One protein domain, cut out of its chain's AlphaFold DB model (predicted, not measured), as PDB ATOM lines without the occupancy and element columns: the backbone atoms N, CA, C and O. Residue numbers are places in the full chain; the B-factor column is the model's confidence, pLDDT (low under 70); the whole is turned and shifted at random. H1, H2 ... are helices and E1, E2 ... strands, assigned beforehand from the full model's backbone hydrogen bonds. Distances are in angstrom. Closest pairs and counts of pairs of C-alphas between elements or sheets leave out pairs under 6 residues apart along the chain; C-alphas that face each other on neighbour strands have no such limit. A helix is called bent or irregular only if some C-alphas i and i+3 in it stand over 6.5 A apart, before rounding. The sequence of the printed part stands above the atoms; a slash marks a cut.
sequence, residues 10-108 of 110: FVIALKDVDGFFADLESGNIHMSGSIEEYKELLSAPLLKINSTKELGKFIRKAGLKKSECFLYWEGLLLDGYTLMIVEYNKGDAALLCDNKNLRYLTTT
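Overview. This is residues 10 to 108 of the 110 residues of an uncharacterized protein of Clostridiaceae bacterium (UniProt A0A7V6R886). A strongly twisted sheet of four strands makes the middle of this domain, with the helical hairpin H3 and H4 over one face and H2 and H5 over the other; H1, side by side with H2, only grazes the sheet. The 99 printed residues hold five named helices and four named strands, E1 H1 H2 E2 H3 H4 E3 H5 E4, mixed in class; the sheet's order is E2 E3 E1 E4, antiparallel throughout. It is compact, with a radius of gyration of the C-alphas of 12.9 A and spans of 37 by 27 by 19 A.

Along the chain. Find C-alpha 10 at (53.516, 43.422, -4.973); there E1, residues 10 to 15, begins and runs 16.2 A. Its neighbours are E3, residues 81 to 87, 18.6 A, and E4, residues 102 to 107, ending at (57.643, 44.891, -4.297). E2 is residues 47 to 49. The helices are H1, residues 17 to 26; H2, 35 to 43; H3, 52 to 61; H4, 66 to 78, 16.8 A; and H5, 93 to 96. H3 and H4 are irregular: C-alphas 53 and 56 are 7.3 A apart, 68 and 71 8.3 A.

Arrangement. Within hydrogen-bond range look for N 12 and O 84 between E1 and E3, 2.9 A; N 11 and O 106 between E1 and E4, 2.7 A; N 85 and O 47 between E3 and E2, 2.8 A. E1, H1 H2, E2 and E3, H5, E4 are split strand-helix-strand units, same-way strands with another between, their crossovers right-handed. H3 and H4 touch, closest at C-alphas 52 and 74, 6.0 A. H2 runs across E1, 82 degrees on the local plane. Every O i to N i+4 pair is within range in H2, but 4 of 6 in H1 and H3 and 7 of 9 in H4; H5 is too short for one.

Size, cuts and confidence. C-alphas 26 and 67 are farthest apart, 39.3 A. The printed part has no cut and no long link; only residue 30 has pLDDT under 70.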
ATOM      1  N   PHE A  10      52.896  43.290  -3.670       89.19
ATOM      2  CA  PHE A  10      53.516  43.422  -4.973       89.19
ATOM      3  C   PHE A  10      52.738  44.410  -5.823       89.19
ATOM      4  O   PHE A  10      51.519  44.524  -5.728       89.19
ATOM      5  N   VAL A  11      53.462  45.131  -6.664       91.50
ATOM      6  CA  VAL A  11      52.899  45.993  -7.690       91.50
ATOM      7  C   VAL A  11      52.962  45.240  -9.008       91.50
ATOM      8  O   VAL A  11      54.046  44.884  -9.477       91.50
ATOM      9  N   ILE A  12      51.798  45.032  -9.603       92.62
ATOM     10  CA  ILE A  12      51.628  44.363 -10.889       92.62
ATOM     11  C   ILE A  12      50.895  45.279 -11.869       92.62
ATOM     12  O   ILE A  12      50.188  46.207 -11.469       92.62
ATOM     13  N   ALA A  13      51.053  45.010 -13.159       93.19
ATOM     14  CA  ALA A  13      50.268  45.619 -14.221       93.19
ATOM     15  C   ALA A  13      49.564  44.519 -15.014       93.19
ATOM     16  O   ALA A  13      50.231  43.646 -15.564       93.19
ATOM     17  N   LEU A  14      48.237  44.570 -15.082       90.81
ATOM     18  CA  LEU A  14      47.428  43.619 -15.838       90.81
ATOM     19  C   LEU A  14      46.788  44.315 -17.031       90.81
ATOM     20  O   LEU A  14      46.118  45.336 -16.869       90.81
ATOM     21  N   LYS A  15      46.993  43.763 -18.220       87.75
ATOM     22  CA  LYS A  15      46.292  44.182 -19.428       87.75
ATOM     23  C   LYS A  15      44.934  43.497 -19.463       87.75
ATOM     24  O   LYS A  15      44.892  42.282 -19.333       87.75
ATOM     25  N   ASP A  16      43.878  44.291 -19.630       82.19
ATOM     26  CA  ASP A  16      42.495  43.818 -19.760       82.19
ATOM     27  C   ASP A  16      42.065  42.815 -18.668       82.19
ATOM     28  O   ASP A  16      42.071  41.601 -18.852       82.19
ATOM     29  N   VAL A  17      41.713  43.339 -17.488       77.88
ATOM     30  CA  VAL A  17      41.379  42.524 -16.304       77.88
ATOM     31  C   VAL A  17      40.200  41.581 -16.564       77.88
ATOM     32  O   VAL A  17      40.220  40.439 -16.108       77.88
ATOM     33  N   ASP A  18      39.184  42.064 -17.280       75.88
ATOM     34  CA  ASP A  18      37.967  41.312 -17.579       75.88
ATOM     35  C   ASP A  18      38.235  40.205 -18.615       75.88
ATOM     36  O   ASP A  18      37.750  39.083 -18.456       75.88
ATOM     37  N   GLY A  19      39.065  40.482 -19.628       79.69
ATOM     38  CA  GLY A  19      39.492  39.494 -20.624       79.69
ATOM     39  C   GLY A  19      40.470  38.450 -20.079       79.69
ATOM     40  O   GLY A  19      40.394  37.282 -20.453       79.69
ATOM     41  N   PHE A  20      41.334  38.825 -19.130       82.94
ATOM     42  CA  PHE A  20      42.403  37.958 -18.627       82.94
ATOM     43  C   PHE A  20      41.899  36.626 -18.062       82.94
ATOM     44  O   PHE A  20      42.447  35.576 -18.385       82.94
ATOM     45  N   PHE A  21      40.849  36.638 -17.236       79.50
ATOM     46  CA  PHE A  21      40.305  35.396 -16.679       79.50
ATOM     47  C   PHE A  21      39.618  34.535 -17.735       79.50
ATOM     48  O   PHE A  21      39.756  33.315 -17.696       79.50
ATOM     49  N   ALA A  22      38.923  35.157 -18.689       81.25
ATOM     50  CA  ALA A  22      38.280  34.445 -19.787       81.25
ATOM     51  C   ALA A  22      39.320  33.791 -20.713       81.25
ATOM     52  O   ALA A  22      39.166  32.634 -21.105       81.25
ATOM     53  N   ASP A  23      40.413  34.491 -21.012       81.38
ATOM     54  CA  ASP A  23      41.526  33.962 -21.801       81.38
ATOM     55  C   ASP A  23      42.289  32.858 -21.062       81.38
ATOM     56  O   ASP A  23      42.762  31.902 -21.683       81.38
ATOM     57  N   LEU A  24      42.389  32.960 -19.734       80.12
ATOM     58  CA  LEU A  24      43.014  31.943 -18.894       80.12
ATOM     59  C   LEU A  24      42.160  30.669 -18.816       80.12
ATOM     60  O   LEU A  24      42.685  29.569 -18.955       80.12
ATOM     61  N   GLU A  25      40.844  30.807 -18.627       79.56
ATOM     62  CA  GLU A  25      39.905  29.677 -18.567       79.56
ATOM     63  C   GLU A  25      39.699  29.010 -19.937       79.56
ATOM     64  O   GLU A  25      39.521  27.794 -20.005       79.56
ATOM     65  N   SER A  26      39.771  29.774 -21.031       79.69
ATOM     66  CA  SER A  26      39.699  29.241 -22.400       79.69
ATOM     67  C   SER A  26      41.013  28.623 -22.896       79.69
ATOM     68  O   SER A  26      41.017  27.950 -23.925       79.69
ATOM     69  N   GLY A  27      42.122  28.817 -22.171       73.62
ATOM     70  CA  GLY A  27      43.447  28.316 -22.547       73.62
ATOM     71  C   GLY A  27      44.133  29.115 -23.661       73.62
ATOM     72  O   GLY A  27      45.162  28.675 -24.181       73.62
ATOM     73  N   ASN A  28      43.601  30.290 -24.016       75.12
ATOM     74  CA  ASN A  28      44.204  31.206 -24.988       75.12
ATOM     75  C   ASN A  28      45.555  31.747 -24.500       75.12
ATOM     76  O   ASN A  28      46.460  31.977 -25.307       75.12
ATOM     77  N   ILE A  29      45.707  31.927 -23.185       74.31
ATOM     78  CA  ILE A  29      46.973  32.312 -22.553       74.31
ATOM     79  C   ILE A  29      47.529  31.159 -21.715       74.31
ATOM     80  O   ILE A  29      46.838  30.564 -20.894       74.31
ATOM     81  N   HIS A  30      48.808  30.847 -21.924       68.12
ATOM     82  CA  HIS A  30      49.544  29.901 -21.091       68.12
ATOM     83  C   HIS A  30      50.310  30.666 -20.017       68.12
ATOM     84  O   HIS A  30      51.231  31.422 -20.324       68.12
ATOM     85  N   MET A  31      49.919  30.445 -18.766       75.56
ATOM     86  CA  MET A  31      50.513  31.066 -17.592       75.56
ATOM     87  C   MET A  31      51.176  30.002 -16.708       75.56
ATOM     88  O   MET A  31      50.764  28.846 -16.700       75.56
ATOM     89  N   SER A  32      52.223  30.394 -15.980       72.50
ATOM     90  CA  SER A  32      53.046  29.483 -15.170       72.50
ATOM     91  C   SER A  32      52.324  28.935 -13.933       72.50
ATOM     92  O   SER A  32      52.746  27.917 -13.389       72.50
ATOM     93  N   GLY A  33      51.283  29.630 -13.465       71.06
ATOM     94  CA  GLY A  33      50.502  29.265 -12.284       71.06
ATOM     95  C   GLY A  33      49.145  28.644 -12.606       71.06
ATOM     96  O   GLY A  33      48.648  28.690 -13.732       71.06
ATOM     97  N   SER A  34      48.512  28.096 -11.576       78.25
ATOM     98  CA  SER A  34      47.125  27.637 -11.647       78.25
ATOM     99  C   SER A  34      46.139  28.811 -11.673       78.25
ATOM    100  O   SER A  34      46.399  29.882 -11.124       78.25
ATOM    101  N   ILE A  35      44.959  28.609 -12.272       80.19
ATOM    102  CA  ILE A  35      43.881  29.619 -12.312       80.19
ATOM    103  C   ILE A  35      43.519  30.105 -10.901       80.19
ATOM    104  O   ILE A  35      43.231  31.284 -10.697       80.19
ATOM    105  N   GLU A  36      43.560  29.206  -9.919       81.88
ATOM    106  CA  GLU A  36      43.267  29.502  -8.516       81.88
ATOM    107  C   GLU A  36      44.271  30.486  -7.904       81.88
ATOM    108  O   GLU A  36      43.868  31.383  -7.167       81.88
ATOM    109  N   GLU A  37      45.558  30.388  -8.252       83.38
ATOM    110  CA  GLU A  37      46.588  31.325  -7.787       83.38
ATOM    111  C   GLU A  37      46.385  32.726  -8.361       83.38
ATOM    112  O   GLU A  37      46.514  33.712  -7.636       83.38
ATOM    113  N   TYR A  38      46.005  32.828  -9.638       82.25
ATOM    114  CA  TYR A  38      45.666  34.113 -10.252       82.25
ATOM    115  C   TYR A  38      44.397  34.715  -9.657       82.25
ATOM    116  O   TYR A  38      44.358  35.919  -9.400       82.25
ATOM    117  N   LYS A  39      43.373  33.889  -9.406       82.19
ATOM    118  CA  LYS A  39      42.154  34.324  -8.716       82.19
ATOM    119  C   LYS A  39      42.492  34.844  -7.325       82.19
ATOM    120  O   LYS A  39      42.058  35.935  -6.990       82.19
ATOM    121  N   GLU A  40      43.311  34.145  -6.547       83.12
ATOM    122  CA  GLU A  40      43.722  34.616  -5.221       83.12
ATOM    123  C   GLU A  40      44.510  35.935  -5.288       83.12
ATOM    124  O   GLU A  40      44.183  36.878  -4.567       83.12
ATOM    125  N   LEU A  41      45.475  36.040  -6.210       83.44
ATOM    126  CA  LEU A  41      46.294  37.240  -6.412       83.44
ATOM    127  C   LEU A  41      45.453  38.468  -6.799       83.44
ATOM    128  O   LEU A  41      45.712  39.579  -6.339       83.44
ATOM    129  N   LEU A  42      44.453  38.280  -7.665       83.56
ATOM    130  CA  LEU A  42      43.675  39.360  -8.278       83.56
ATOM    131  C   LEU A  42      42.295  39.579  -7.634       83.56
ATOM    132  O   LEU A  42      41.641  40.574  -7.949       83.56
ATOM    133  N   SER A  43      41.831  38.700  -6.739       79.50
ATOM    134  CA  SER A  43      40.491  38.810  -6.138       79.50
ATOM    135  C   SER A  43      40.377  39.967  -5.146       79.50
ATOM    136  O   SER A  43      39.274  40.477  -4.949       79.50
ATOM    137  N   ALA A  44      41.473  40.380  -4.505       80.25
ATOM    138  CA  ALA A  44      41.451  41.413  -3.469       80.25
ATOM    139  C   ALA A  44      42.651  42.379  -3.556       80.25
ATOM    140  O   ALA A  44      43.446  42.468  -2.619       80.25
ATOM    141  N   PRO A  45      42.803  43.141  -4.658       85.44
ATOM    142  CA  PRO A  45      43.861  44.137  -4.753       85.44
ATOM    143  C   PRO A  45      43.646  45.245  -3.710       85.44
ATOM    144  O   PRO A  45      42.573  45.844  -3.621       85.44
ATOM    145  N   LEU A  46      44.700  45.577  -2.960       85.94
ATOM    146  CA  LEU A  46      44.722  46.664  -1.972       85.94
ATOM    147  C   LEU A  46      44.454  48.033  -2.607       85.94
ATOM    148  O   LEU A  46      43.919  48.953  -1.977       85.94
ATOM    149  N   LEU A  47      44.897  48.197  -3.850       89.56
ATOM    150  CA  LEU A  47      44.631  49.369  -4.665       89.56
ATOM    151  C   LEU A  47      44.728  48.969  -6.133       89.56
ATOM    152  O   LEU A  47      45.690  48.314  -6.516       89.56
ATOM    153  N   LYS A  48      43.782  49.419  -6.955       92.62
ATOM    154  CA  LYS A  48      43.860  49.317  -8.412       92.62
ATOM    155  C   LYS A  48      43.620  50.679  -9.044       92.62
ATOM    156  O   LYS A  48      42.768  51.419  -8.558       92.62
ATOM    157  N   ILE A  49      44.370  51.005 -10.090       93.44
ATOM    158  CA  ILE A  49      44.182  52.217 -10.887       93.44
ATOM    159  C   ILE A  49      44.274  51.883 -12.374       93.44
ATOM    160  O   ILE A  49      45.093  51.073 -12.798       93.44
ATOM    161  N   ASN A  50      43.446  52.548 -13.165       91.12
ATOM    162  CA  ASN A  50      43.425  52.461 -14.626       91.12
ATOM    163  C   ASN A  50      43.579  53.847 -15.278       91.12
ATOM    164  O   ASN A  50      43.368  54.010 -16.473       91.12
ATOM    165  N   SER A  51      43.919  54.869 -14.484       89.56
ATOM    166  CA  SER A  51      44.059  56.245 -14.948       89.56
ATOM    167  C   SER A  51      45.286  56.913 -14.343       89.56
ATOM    168  O   SER A  51      45.583  56.777 -13.153       89.56
ATOM    169  N   THR A  52      45.968  57.716 -15.159       91.06
ATOM    170  CA  THR A  52      47.153  58.494 -14.767       91.06
ATOM    171  C   THR A  52      46.849  59.526 -13.678       91.06
ATOM    172  O   THR A  52      47.731  59.882 -12.897       91.06
ATOM    173  N   LYS A  53      45.581  59.945 -13.535       90.38
ATOM    174  CA  LYS A  53      45.133  60.887 -12.493       90.38
ATOM    175  C   LYS A  53      45.445  60.397 -11.077       90.38
ATOM    176  O   LYS A  53      45.771  61.198 -10.202       90.38
ATOM    177  N   GLU A  54      45.381  59.086 -10.849       91.38
ATOM    178  CA  GLU A  54      45.586  58.479  -9.528       91.38
ATOM    179  C   GLU A  54      47.002  57.926  -9.324       91.38
ATOM    180  O   GLU A  54      47.374  57.556  -8.203       91.38
ATOM    181  N   LEU A  55      47.837  57.948 -10.369       91.38
ATOM    182  CA  LEU A  55      49.184  57.379 -10.375       91.38
ATOM    183  C   LEU A  55      50.059  57.930  -9.245       91.38
ATOM    184  O   LEU A  55      50.746  57.186  -8.547       91.38
ATOM    185  N   GLY A  56      49.992  59.237  -8.986       89.81
ATOM    186  CA  GLY A  56      50.781  59.848  -7.919       89.81
ATOM    187  C   GLY A  56      50.420  59.350  -6.513       89.81
ATOM    188  O   GLY A  56      51.305  59.237  -5.665       89.81
ATOM    189  N   LYS A  57      49.140  59.048  -6.261       90.50
ATOM    190  CA  LYS A  57      48.667  58.475  -4.990       90.50
ATOM    191  C   LYS A  57      49.030  56.993  -4.904       90.50
ATOM    192  O   LYS A  57      49.439  56.534  -3.841       90.50
ATOM    193  N   PHE A  58      48.935  56.285  -6.025       92.81
ATOM    194  CA  PHE A  58      49.309  54.881  -6.145       92.81
ATOM    195  C   PHE A  58      50.795  54.648  -5.841       92.81
ATOM    196  O   PHE A  58      51.116  53.851  -4.965       92.81
ATOM    197  N   ILE A  59      51.697  55.431  -6.444       90.75
ATOM    198  CA  ILE A  59      53.150  55.380  -6.185       90.75
ATOM    199  C   ILE A  59      53.469  55.582  -4.699       90.75
ATOM    200  O   ILE A  59      54.274  54.849  -4.126       90.75
ATOM    201  N   ARG A  60      52.795  56.540  -4.049       89.50
ATOM    202  CA  ARG A  60      52.960  56.783  -2.609       89.50
ATOM    203  C   ARG A  60      52.493  55.597  -1.767       89.50
ATOM    204  O   ARG A  60      53.170  55.256  -0.807       89.50
ATOM    205  N   LYS A  61      51.369  54.960  -2.120       88.56
ATOM    206  CA  LYS A  61      50.895  53.744  -1.436       88.56
ATOM    207  C   LYS A  61      51.831  52.552  -1.638       88.56
ATOM    208  O   LYS A  61      51.960  51.746  -0.726       88.56
ATOM    209  N   ALA A  62      52.483  52.462  -2.794       86.81
ATOM    210  CA  ALA A  62      53.511  51.460  -3.062       86.81
ATOM    211  C   ALA A  62      54.841  51.739  -2.326       86.81
ATOM    212  O   ALA A  62      55.732  50.891  -2.341       86.81
ATOM    213  N   GLY A  63      54.984  52.909  -1.690       87.69
ATOM    214  CA  GLY A  63      56.188  53.294  -0.952       87.69
ATOM    215  C   GLY A  63      57.381  53.660  -1.836       87.69
ATOM    216  O   GLY A  63      58.529  53.588  -1.404       87.69
ATOM    217  N   LEU A  64      57.127  54.047  -3.086       88.25
ATOM    218  CA  LEU A  64      58.165  54.386  -4.060       88.25
ATOM    219  C   LEU A  64      58.239  55.890  -4.302       88.25
ATOM    220  O   LEU A  64      57.296  56.644  -4.030       88.25
ATOM    221  N   LYS A  65      59.360  56.346  -4.865       87.38
ATOM    222  CA  LYS A  65      59.489  57.727  -5.328       87.38
ATOM    223  C   LYS A  65      58.956  57.844  -6.749       87.38
ATOM    224  O   LYS A  65      59.258  57.028  -7.612       87.38
ATOM    225  N   LYS A  66      58.239  58.937  -7.029       86.94
ATOM    226  CA  LYS A  66      57.758  59.243  -8.388       86.94
ATOM    227  C   LYS A  66      58.883  59.210  -9.426       86.94
ATOM    228  O   LYS A  66      58.684  58.681 -10.507       86.94
ATOM    229  N   SER A  67      60.062  59.723  -9.086       88.31
ATOM    230  CA  SER A  67      61.218  59.726  -9.988       88.31
ATOM    231  C   SER A  67      61.675  58.330 -10.428       88.31
ATOM    232  O   SER A  67      62.327  58.228 -11.456       88.31
ATOM    233  N   GLU A  68      61.365  57.270  -9.671       85.81
ATOM    234  CA  GLU A  68      61.781  55.898  -9.993       85.81
ATOM    235  C   GLU A  68      60.848  55.227 -11.009       85.81
ATOM    236  O   GLU A  68      61.304  54.437 -11.829       85.81
ATOM    237  N   CYS A  69      59.544  55.514 -10.953       89.06
ATOM    238  CA  CYS A  69      58.546  54.699 -11.651       89.06
ATOM    239  C   CYS A  69      57.478  55.475 -12.427       89.06
ATOM    240  O   CYS A  69      56.738  54.858 -13.187       89.06
ATOM    241  N   PHE A  70      57.390  56.803 -12.285       91.06
ATOM    242  CA  PHE A  70      56.277  57.585 -12.836       91.06
ATOM    243  C   PHE A  70      56.136  57.441 -14.354       91.06
ATOM    244  O   PHE A  70      55.067  57.053 -14.804       91.06
ATOM    245  N   LEU A  71      57.200  57.685 -15.128       91.94
ATOM    246  CA  LEU A  71      57.137  57.632 -16.597       91.94
ATOM    247  C   LEU A  71      56.782  56.232 -17.116       91.94
ATOM    248  O   LEU A  71      55.956  56.087 -18.010       91.94
ATOM    249  N   TYR A  72      57.380  55.193 -16.528       92.75
ATOM    250  CA  TYR A  72      57.110  53.818 -16.939       92.75
ATOM    251  C   TYR A  72      55.671  53.399 -16.611       92.75
ATOM    252  O   TYR A  72      54.978  52.831 -17.451       92.75
ATOM    253  N   TRP A  73      55.196  53.709 -15.405       94.12
ATOM    254  CA  TRP A  73      53.840  53.364 -14.973       94.12
ATOM    255  C   TRP A  73      52.773  54.186 -15.695       94.12
ATOM    256  O   TRP A  73      51.690  53.675 -15.962       94.12
ATOM    257  N   GLU A  74      53.077  55.434 -16.046       93.94
ATOM    258  CA  GLU A  74      52.233  56.255 -16.911       93.94
ATOM    259  C   GLU A  74      52.093  55.629 -18.301       93.94
ATOM    260  O   GLU A  74      50.968  55.469 -18.768       93.94
ATOM    261  N   GLY A  75      53.199  55.191 -18.914       93.12
ATOM    262  CA  GLY A  75      53.176  54.477 -20.194       93.12
ATOM    263  C   GLY A  75      52.309  53.217 -20.149       93.12
ATOM    264  O   GLY A  75      51.463  53.028 -21.014       93.12
ATOM    265  N   LEU A  76      52.427  52.411 -19.089       92.62
ATOM    266  CA  LEU A  76      51.582  51.226 -18.900       92.62
ATOM    267  C   LEU A  76      50.088  51.579 -18.843       92.62
ATOM    268  O   LEU A  76      49.278  50.925 -19.495       92.62
ATOM    269  N   LEU A  77      49.713  52.621 -18.096       92.75
ATOM    270  CA  LEU A  77      48.319  53.068 -18.017       92.75
ATOM    271  C   LEU A  77      47.793  53.557 -19.375       92.75
ATOM    272  O   LEU A  77      46.642  53.291 -19.715       92.75
ATOM    273  N   LEU A  78      48.625  54.255 -20.153       92.25
ATOM    274  CA  LEU A  78      48.275  54.712 -21.503       92.25
ATOM    275  C   LEU A  78      48.156  53.550 -22.502       92.25
ATOM    276  O   LEU A  78      47.286  53.588 -23.368       92.25
ATOM    277  N   ASP A  79      48.949  52.492 -22.325       89.88
ATOM    278  CA  ASP A  79      48.889  51.245 -23.103       89.88
ATOM    279  C   ASP A  79      47.694  50.342 -22.726       89.88
ATOM    280  O   ASP A  79      47.551  49.227 -23.244       89.88
ATOM    281  N   GLY A  80      46.829  50.805 -21.817       89.12
ATOM    282  CA  GLY A  80      45.626  50.096 -21.383       89.12
ATOM    283  C   GLY A  80      45.862  49.069 -20.274       89.12
ATOM    284  O   GLY A  80      44.997  48.227 -20.027       89.12
ATOM    285  N   TYR A  81      47.009  49.110 -19.591       92.62
ATOM    286  CA  TYR A  81      47.214  48.303 -18.391       92.62
ATOM    287  C   TYR A  81      46.509  48.924 -17.184       92.62
ATOM    288  O   TYR A  81      46.457  50.138 -17.006       92.62
ATOM    289  N   THR A  82      46.036  48.064 -16.291       93.25
ATOM    290  CA  THR A  82      45.590  48.420 -14.945       93.25
ATOM    291  C   THR A  82      46.706  48.099 -13.959       93.25
ATOM    292  O   THR A  82      47.175  46.963 -13.894       93.25
ATOM    293  N   LEU A  83      47.129  49.085 -13.169       94.06
ATOM    294  CA  LEU A  83      48.122  48.883 -12.114       94.06
ATOM    295  C   LEU A  83      47.424  48.445 -10.833       94.06
ATOM    296  O   LEU A  83      46.438  49.060 -10.423       94.06
ATOM    297  N   MET A  84      47.950  47.416 -10.177       93.25
ATOM    298  CA  MET A  84      47.387  46.879  -8.941       93.25
ATOM    299  C   MET A  84      48.468  46.647  -7.895       93.25
ATOM    300  O   MET A  84      49.577  46.227  -8.211       93.25
ATOM    301  N   ILE A  85      48.125  46.926  -6.641       91.88
ATOM    302  CA  ILE A  85      48.867  46.466  -5.473       91.88
ATOM    303  C   ILE A  85      48.133  45.237  -4.956       91.88
ATOM    304  O   ILE A  85      46.972  45.345  -4.560       91.88
ATOM    305  N   VAL A  86      48.801  44.093  -4.965       89.44
ATOM    306  CA  VAL A  86      48.246  42.794  -4.578       89.44
ATOM    307  C   VAL A  86      49.043  42.211  -3.424       89.44
ATOM    308  O   VAL A  86      50.249  42.433  -3.335       89.44
ATOM    309  N   GLU A  87      48.370  41.488  -2.540       87.00
ATOM    310  CA  GLU A  87      49.007  40.729  -1.468       87.00
ATOM    311  C   GLU A  87      49.102  39.266  -1.904       87.00
ATOM    312  O   GLU A  87      48.117  38.695  -2.371       87.00
ATOM    313  N   TYR A  88      50.283  38.662  -1.776       83.19
ATOM    314  CA  TYR A  88      50.472  37.255  -2.112       83.19
ATOM    315  C   TYR A  88      51.390  36.570  -1.106       83.19
ATOM    316  O   TYR A  88      52.593  36.819  -1.049       83.19
ATOM    317  N   ASN A  89      50.801  35.676  -0.312       79.31
ATOM    318  CA  ASN A  89      51.465  35.054   0.836       79.31
ATOM    319  C   ASN A  89      51.974  33.629   0.546       79.31
ATOM    320  O   ASN A  89      52.576  33.005   1.417       79.31
ATOM    321  N   LYS A  90      51.766  33.119  -0.676       75.69
ATOM    322  CA  LYS A  90      52.169  31.764  -1.095       75.69
ATOM    323  C   LYS A  90      53.559  31.685  -1.737       75.69
ATOM    324  O   LYS A  90      54.054  30.584  -1.956       75.69
ATOM    325  N   GLY A  91      54.214  32.815  -2.012       75.88
ATOM    326  CA  GLY A  91      55.544  32.828  -2.623       75.88
ATOM    327  C   GLY A  91      55.890  34.153  -3.294       75.88
ATOM    328  O   GLY A  91      55.434  35.213  -2.871       75.88
ATOM    329  N   ASP A  92      56.709  34.083  -4.344       80.50
ATOM    330  CA  ASP A  92      57.069  35.240  -5.164       80.50
ATOM    331  C   ASP A  92      56.051  35.434  -6.297       80.50
ATOM    332  O   ASP A  92      55.987  34.635  -7.235       80.50
ATOM    333  N   ALA A  93      55.267  36.515  -6.231       79.44
ATOM    334  CA  ALA A  93      54.277  36.842  -7.257       79.44
ATOM    335  C   ALA A  93      54.905  37.117  -8.637       79.44
ATOM    336  O   ALA A  93      54.210  37.034  -9.652       79.44
ATOM    337  N   ALA A  94      56.209  37.412  -8.710       81.31
ATOM    338  CA  ALA A  94      56.906  37.567  -9.982       81.31
ATOM    339  C   ALA A  94      56.884  36.277 -10.820       81.31
ATOM    340  O   ALA A  94      56.837  36.359 -12.044       81.31
ATOM    341  N   LEU A  95      56.844  35.101 -10.180       82.88
ATOM    342  CA  LEU A  95      56.785  33.803 -10.868       82.88
ATOM    343  C   LEU A  95      55.458  33.572 -11.600       82.88
ATOM    344  O   LEU A  95      55.403  32.805 -12.559       82.88
ATOM    345  N   LEU A  96      54.401  34.262 -11.167       81.50
ATOM    346  CA  LEU A  96      53.088  34.217 -11.798       81.50
ATOM    347  C   LEU A  96      52.983  35.188 -12.986       81.50
ATOM    348  O   LEU A  96      52.035  35.104 -13.763       81.50
ATOM    349  N   CYS A  97      53.927  36.110 -13.161       85.44
ATOM    350  CA  CYS A  97      53.864  37.135 -14.199       85.44
ATOM    351  C   CYS A  97      54.495  36.649 -15.517       85.44
ATOM    352  O   CYS A  97      55.604  36.121 -15.526       85.44
ATOM    353  N   ASP A  98      53.828  36.884 -16.651       83.12
ATOM    354  CA  ASP A  98      54.316  36.515 -17.993       83.12
ATOM    355  C   ASP A  98      55.098  37.645 -18.687       83.12
ATOM    356  O   ASP A  98      55.559  37.494 -19.820       83.12
ATOM    357  N   ASN A  99      55.224  38.804 -18.028       81.19
ATOM    358  CA  ASN A  99      55.802  40.036 -18.570       81.19
ATOM    359  C   ASN A  99      55.130  40.541 -19.864       81.19
ATOM    360  O   ASN A  99      55.655  41.443 -20.527       81.19
ATOM    361  N   LYS A 100      53.945  40.020 -20.207       83.06
ATOM    362  CA  LYS A 100      53.149  40.427 -21.369       83.06
ATOM    363  C   LYS A 100      51.788  40.932 -20.918       83.06
ATOM    364  O   LYS A 100      51.579  42.147 -20.941       83.06
ATOM    365  N   ASN A 101      50.905  40.031 -20.499       84.75
ATOM    366  CA  ASN A 101      49.560  40.348 -20.028       84.75
ATOM    367  C   ASN A 101      49.590  40.770 -18.563       84.75
ATOM    368  O   ASN A 101      49.026  41.801 -18.211       84.75
ATOM    369  N   LEU A 102      50.328  40.029 -17.738       87.56
ATOM    370  CA  LEU A 102      50.560  40.305 -16.332       87.56
ATOM    371  C   LEU A 102      52.048  40.597 -16.118       87.56
ATOM    372  O   LEU A 102      52.906  39.715 -16.193       87.56
ATOM    373  N   ARG A 103      52.366  41.859 -15.843       90.50
ATOM    374  CA  ARG A 103      53.735  42.309 -15.591       90.50
ATOM    375  C   ARG A 103      53.968  42.497 -14.110       90.50
ATOM    376  O   ARG A 103      53.225  43.216 -13.444       90.50
ATOM    377  N   TYR A 104      55.068  41.938 -13.639       90.75
ATOM    378  CA  TYR A 104      55.621  42.311 -12.354       90.75
ATOM    379  C   TYR A 104      56.310  43.670 -12.481       90.75
ATOM    380  O   TYR A 104      57.101  43.885 -13.401       90.75
ATOM    381  N   LEU A 105      56.022  44.595 -11.565       89.38
ATOM    382  CA  LEU A 105      56.692  45.891 -11.531       89.38
ATOM    383  C   LEU A 105      57.711  45.939 -10.402       89.38
ATOM    384  O   LEU A 105      58.880  46.224 -10.648       89.38
ATOM    385  N   THR A 106      57.273  45.697  -9.167       89.00
ATOM    386  CA  THR A 106      58.146  45.756  -7.988       89.00
ATOM    387  C   THR A 106      57.434  45.264  -6.728       89.00
ATOM    388  O   THR A 106      56.211  45.139  -6.704       89.00
ATOM    389  N   THR A 107      58.179  45.025  -5.654       87.31
ATOM    390  CA  THR A 107      57.643  44.891  -4.297       87.31
ATOM    391  C   THR A 107      57.369  46.267  -3.700       87.31
ATOM    392  O   THR A 107      58.135  47.215  -3.888       87.31
ATOM    393  N   THR A 108      56.282  46.398  -2.941       82.69
ATOM    394  CA  THR A 108      56.061  47.633  -2.180       82.69
ATOM    395  C   THR A 108      57.112  47.768  -1.078       82.69
ATOM    396  O   THR A 108      57.495  46.779  -0.447       82.69
TER     397      THR A 108